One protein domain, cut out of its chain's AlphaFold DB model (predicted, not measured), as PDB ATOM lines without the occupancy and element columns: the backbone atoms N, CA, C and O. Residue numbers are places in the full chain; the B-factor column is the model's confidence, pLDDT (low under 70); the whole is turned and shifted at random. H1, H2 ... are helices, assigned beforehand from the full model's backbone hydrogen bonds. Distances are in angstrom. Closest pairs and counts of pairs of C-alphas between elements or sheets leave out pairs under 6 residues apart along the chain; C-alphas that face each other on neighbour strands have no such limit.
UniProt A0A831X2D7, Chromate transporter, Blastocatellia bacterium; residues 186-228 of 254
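Overview. This is residues 186 to 228 of the 254 residues of the protein "Chromate transporter" of Blastocatellia bacterium (UniProt A0A831X2D7). Two helices fold back on each other as a helical hairpin, H1 then H2, joined by a tight link and touching through the part of H2 nearest that link. Past this contact residues 222 to 227 stick out, and the last C-alpha, Ala 228, comes back to 8.0 A from the first, Arg 186. The printed part has 43 residues with two named helices and no named strand, all helix in class. It is only just compact, close to loose, with a radius of gyration of the C-alphas of 11.1 A, and flat, spanning 32 by 19 by 9 A.

Arrangement. Start with H1, residues 187 to 201, and go on to H2, residues 207 to 224, which touches it with residues 207 to 214 alone. Their closest C-alphas, those of Ala 196 and Ile 210, are 6.5 A apart. The two run opposite ways at a shallow tilt of 24 degrees. In H1 and H2 every O i to N i+4 pair is within hydrogen-bond range.

Along the chain. Find C-alpha 187 at (420.232, 465.264, 393.634); from there H1 runs 20.8 A to Tyr 201. H2 runs 25.6 A from Phe 207 to C-alpha 224 at (410.693, 473.941, 383.107).

Size, cuts and confidence. The C-alphas farthest apart, Arg 204 and Arg 227, are 32.6 A apart. The printed part has no cut. Look for pLDDT under 70 at residues 222 and 224 to 228.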
ATOM      1  N   ARG A 186     421.768 462.467 389.841       82.94
ATOM      2  CA  ARG A 186     421.620 463.853 390.328       82.94
ATOM      3  C   ARG A 186     420.781 463.918 391.603       82.94
ATOM      4  O   ARG A 186     419.919 463.072 391.829       82.94
ATOM      5  N   LYS A 187     420.973 464.992 392.384       86.38
ATOM      6  CA  LYS A 187     420.232 465.264 393.634       86.38
ATOM      7  C   LYS A 187     418.709 465.275 393.443       86.38
ATOM      8  O   LYS A 187     417.989 464.832 394.327       86.38
ATOM      9  N   VAL A 188     418.223 465.714 392.277       83.00
ATOM     10  CA  VAL A 188     416.785 465.708 391.951       83.00
ATOM     11  C   VAL A 188     416.233 464.281 391.859       83.00
ATOM     12  O   VAL A 188     415.190 463.997 392.439       83.00
ATOM     13  N   HIS A 189     416.950 463.355 391.213       83.81
ATOM     14  CA  HIS A 189     416.542 461.945 391.145       83.81
ATOM     15  C   HIS A 189     416.523 461.291 392.529       83.81
ATOM     16  O   HIS A 189     415.611 460.526 392.829       83.81
ATOM     17  N   LEU A 190     417.484 461.641 393.390       87.69
ATOM     18  CA  LEU A 190     417.505 461.196 394.783       87.69
ATOM     19  C   LEU A 190     416.309 461.738 395.577       87.69
ATOM     20  O   LEU A 190     415.689 460.980 396.316       87.69
ATOM     21  N   GLY A 191     415.942 463.009 395.386       88.50
ATOM     22  CA  GLY A 191     414.761 463.608 396.014       88.50
ATOM     23  C   GLY A 191     413.455 462.928 395.596       88.50
ATOM     24  O   GLY A 191     412.639 462.596 396.452       88.50
ATOM     25  N   ILE A 192     413.283 462.645 394.299       86.19
ATOM     26  CA  ILE A 192     412.107 461.924 393.782       86.19
ATOM     27  C   ILE A 192     412.071 460.487 394.321       86.19
ATOM     28  O   ILE A 192     411.019 460.025 394.755       86.19
ATOM     29  N   ALA A 193     413.210 459.789 394.345       88.94
ATOM     30  CA  ALA A 193     413.301 458.435 394.887       88.94
ATOM     31  C   ALA A 193     412.979 458.386 396.392       88.94
ATOM     32  O   ALA A 193     412.234 457.513 396.830       88.94
ATOM     33  N   ALA A 194     413.487 459.342 397.176       90.44
ATOM     34  CA  ALA A 194     413.190 459.452 398.601       90.44
ATOM     35  C   ALA A 194     411.707 459.771 398.853       90.44
ATOM     36  O   ALA A 194     411.076 459.130 399.690       90.44
ATOM     37  N   ALA A 195     411.123 460.702 398.091       89.50
ATOM     38  CA  ALA A 195     409.698 461.017 398.177       89.50
ATOM     39  C   ALA A 195     408.822 459.802 397.829       89.50
ATOM     40  O   ALA A 195     407.867 459.506 398.546       89.50
ATOM     41  N   ALA A 196     409.181 459.053 396.781       87.75
ATOM     42  CA  ALA A 196     408.507 457.812 396.412       87.75
ATOM     43  C   ALA A 196     408.617 456.748 397.517       87.75
ATOM     44  O   ALA A 196     407.627 456.095 397.839       87.75
ATOM     45  N   PHE A 197     409.788 456.603 398.145       91.12
ATOM     46  CA  PHE A 197     409.980 455.680 399.263       91.12
ATOM     47  C   PHE A 197     409.082 456.035 400.458       91.12
ATOM     48  O   PHE A 197     408.392 455.165 400.985       91.12
ATOM     49  N   ILE A 198     409.026 457.315 400.840       92.50
ATOM     50  CA  ILE A 198     408.159 457.803 401.925       92.50
ATOM     51  C   ILE A 198     406.680 457.562 401.587       92.50
ATOM     52  O   ILE A 198     405.924 457.083 402.433       92.50
ATOM     53  N   ALA A 199     406.270 457.835 400.346       89.81
ATOM     54  CA  ALA A 199     404.905 457.622 399.866       89.81
ATOM     55  C   ALA A 199     404.467 456.145 399.940       89.81
ATOM     56  O   ALA A 199     403.349 455.853 400.368       89.81
ATOM     57  N   ILE A 200     405.338 455.200 399.571       89.75
ATOM     58  CA  ILE A 200     405.029 453.763 399.673       89.75
ATOM     59  C   ILE A 200     405.025 453.320 401.135       89.75
ATOM     60  O   ILE A 200     404.096 452.644 401.571       89.75
ATOM     61  N   TYR A 201     406.057 453.689 401.897       91.88
ATOM     62  CA  TYR A 201     406.273 453.158 403.239       91.88
ATOM     63  C   TYR A 201     405.252 453.684 404.258       91.88
ATOM     64  O   TYR A 201     404.680 452.896 405.007       91.88
ATOM     65  N   PHE A 202     404.985 454.996 404.267       92.56
ATOM     66  CA  PHE A 202     404.067 455.612 405.232       92.56
ATOM     67  C   PHE A 202     402.626 455.661 404.733       92.56
ATOM     68  O   PHE A 202     401.708 455.309 405.470       92.56
ATOM     69  N   PHE A 203     402.415 456.080 403.483       87.94
ATOM     70  CA  PHE A 203     401.068 456.315 402.955       87.94
ATOM     71  C   PHE A 203     400.467 455.087 402.259       87.94
ATOM     72  O   PHE A 203     399.303 455.130 401.863       87.94
ATOM     73  N   ARG A 204     401.235 453.992 402.108       87.88
ATOM     74  CA  ARG A 204     400.821 452.747 401.428       87.88
ATOM     75  C   ARG A 204     400.202 452.997 400.049       87.88
ATOM     76  O   ARG A 204     399.316 452.265 399.610       87.88
ATOM     77  N   ILE A 205     400.664 454.044 399.366       87.44
ATOM     78  CA  ILE A 205     400.151 454.417 398.051       87.44
ATOM     79  C   ILE A 205     400.534 453.323 397.050       87.44
ATOM     80  O   ILE A 205     401.658 452.815 397.059       87.44
ATOM     81  N   LEU A 206     399.594 452.966 396.172       89.00
ATOM     82  CA  LEU A 206     399.820 451.979 395.122       89.00
ATOM     83  C   LEU A 206     400.999 452.396 394.233       89.00
ATOM     84  O   LEU A 206     400.998 453.487 393.660       89.00
ATOM     85  N   PHE A 207     401.966 451.491 394.058       86.88
ATOM     86  CA  PHE A 207     403.146 451.710 393.214       86.88
ATOM     87  C   PHE A 207     402.818 452.285 391.817       86.88
ATOM     88  O   PHE A 207     403.478 453.250 391.424       86.88
ATOM     89  N   PRO A 208     401.779 451.810 391.090       90.62
ATOM     90  CA  PRO A 208     401.409 452.390 389.797       90.62
ATOM     91  C   PRO A 208     401.096 453.892 389.845       90.62
ATOM     92  O   PRO A 208     401.483 454.630 388.941       90.62
ATOM     93  N   LEU A 209     400.443 454.364 390.912       88.88
ATOM     94  CA  LEU A 209     400.077 455.774 391.060       88.88
ATOM     95  C   LEU A 209     401.315 456.654 391.270       88.88
ATOM     96  O   LEU A 209     401.394 457.763 390.749       88.88
ATOM     97  N   ILE A 210     402.309 456.135 391.990       86.75
ATOM     98  CA  ILE A 210     403.577 456.827 392.237       86.75
ATOM     99  C   ILE A 210     404.380 456.945 390.947       86.75
ATOM    100  O   ILE A 210     404.908 458.016 390.661       86.75
ATOM    101  N   VAL A 211     404.435 455.881 390.142       87.25
ATOM    102  CA  VAL A 211     405.084 455.915 388.822       87.25
ATOM    103  C   VAL A 211     404.396 456.930 387.910       87.25
ATOM    104  O   VAL A 211     405.074 457.708 387.244       87.25
ATOM    105  N   PHE A 212     403.062 456.979 387.924       89.56
ATOM    106  CA  PHE A 212     402.298 457.948 387.140       89.56
ATOM    107  C   PHE A 212     402.575 459.396 387.575       89.56
ATOM    108  O   PHE A 212     402.912 460.241 386.745       89.56
ATOM    109  N   ALA A 213     402.524 459.674 388.881       86.38
ATOM    110  CA  ALA A 213     402.836 460.991 389.435       86.38
ATOM    111  C   ALA A 213     404.291 461.402 389.158       86.38
ATOM    112  O   ALA A 213     404.543 462.527 388.732       86.38
ATOM    113  N   ALA A 214     405.251 460.487 389.325       85.50
ATOM    114  CA  ALA A 214     406.655 460.721 389.003       85.50
ATOM    115  C   ALA A 214     406.865 460.990 387.505       85.50
ATOM    116  O   ALA A 214     407.670 461.849 387.152       85.50
ATOM    117  N   GLY A 215     406.115 460.312 386.631       85.12
ATOM    118  CA  GLY A 215     406.099 460.570 385.193       85.12
ATOM    119  C   GLY A 215     405.610 461.980 384.863       85.12
ATOM    120  O   GLY A 215     406.271 462.690 384.107       85.12
ATOM    121  N   ILE A 216     404.517 462.432 385.486       87.06
ATOM    122  CA  ILE A 216     403.999 463.802 385.322       87.06
ATOM    123  C   ILE A 216     405.007 464.834 385.836       87.06
ATOM    124  O   ILE A 216     405.310 465.800 385.136       87.06
ATOM    125  N   ILE A 217     405.570 464.618 387.028       84.81
ATOM    126  CA  ILE A 217     406.592 465.493 387.620       84.81
ATOM    127  C   ILE A 217     407.836 465.545 386.726       84.81
ATOM    128  O   ILE A 217     408.399 466.618 386.527       84.81
ATOM    129  N   GLY A 218     408.247 464.416 386.148       83.44
ATOM    130  CA  GLY A 218     409.353 464.341 385.198       83.44
ATOM    131  C   GLY A 218     409.068 465.088 383.894       83.44
ATOM    132  O   GLY A 218     409.932 465.813 383.410       83.44
ATOM    133  N   LEU A 219     407.852 464.973 383.353       82.50
ATOM    134  CA  LEU A 219     407.445 465.629 382.105       82.50
ATOM    135  C   LEU A 219     407.342 467.153 382.268       82.50
ATOM    136  O   LEU A 219     407.834 467.912 381.432       82.50
ATOM    137  N   LEU A 220     406.762 467.606 383.382       83.31
ATOM    138  CA  LEU A 220     406.723 469.021 383.757       83.31
ATOM    139  C   LEU A 220     408.136 469.534 384.078       83.31
ATOM    140  O   LEU A 220     408.538 470.591 383.596       83.31
ATOM    141  N   GLY A 221     408.931 468.759 384.815       75.94
ATOM    142  CA  GLY A 221     410.310 469.089 385.170       75.94
ATOM    143  C   GLY A 221     411.235 469.230 383.959       75.94
ATOM    144  O   GLY A 221     412.043 470.157 383.918       75.94
ATOM    145  N   ALA A 222     411.084 468.388 382.935       69.88
ATOM    146  CA  ALA A 222     411.851 468.485 381.691       69.88
ATOM    147  C   ALA A 222     411.530 469.765 380.897       69.88
ATOM    148  O   ALA A 222     412.419 470.337 380.260       69.88
ATOM    149  N   LYS A 223     410.276 470.236 380.973       72.62
ATOM    150  CA  LYS A 223     409.800 471.447 380.291       72.62
ATOM    151  C   LYS A 223     410.236 472.742 380.987       72.62
ATOM    152  O   LYS A 223     410.494 473.725 380.302       72.62
ATOM    153  N   PHE A 224     410.341 472.746 382.320       66.31
ATOM    154  CA  PHE A 224     410.693 473.941 383.107       66.31
ATOM    155  C   PHE A 224     412.168 474.007 383.551       66.31
ATOM    156  O   PHE A 224     412.692 475.098 383.758       66.31
ATOM    157  N   TRP A 225     412.867 472.870 383.670       60.06
ATOM    158  CA  TRP A 225     414.250 472.780 384.168       60.06
ATOM    159  C   TRP A 225     415.116 471.851 383.301       60.06
ATOM    160  O   TRP A 225     415.703 470.874 383.768       60.06
ATOM    161  N   THR A 226     415.262 472.175 382.016       58.06
ATOM    162  CA  THR A 226     416.023 471.363 381.045       58.06
ATOM    163  C   THR A 226     417.466 471.077 381.502       58.06
ATOM    164  O   THR A 226     417.956 469.962 381.363       58.06
ATOM    165  N   ARG A 227     418.133 472.022 382.184       56.41
ATOM    166  CA  ARG A 227     419.503 471.829 382.712       56.41
ATOM    167  C   ARG A 227     419.616 470.800 383.853       56.41
ATOM    168  O   ARG A 227     420.711 470.313 384.113       56.41
ATOM    169  N   ALA A 228     418.516 470.461 384.531       57.88
ATOM    170  CA  ALA A 228     418.510 469.484 385.622       57.88
ATOM    171  C   ALA A 228     418.216 468.045 385.152       57.88
ATOM    172  O   ALA A 228     418.568 467.107 385.867       57.88
TER     173      ALA A 228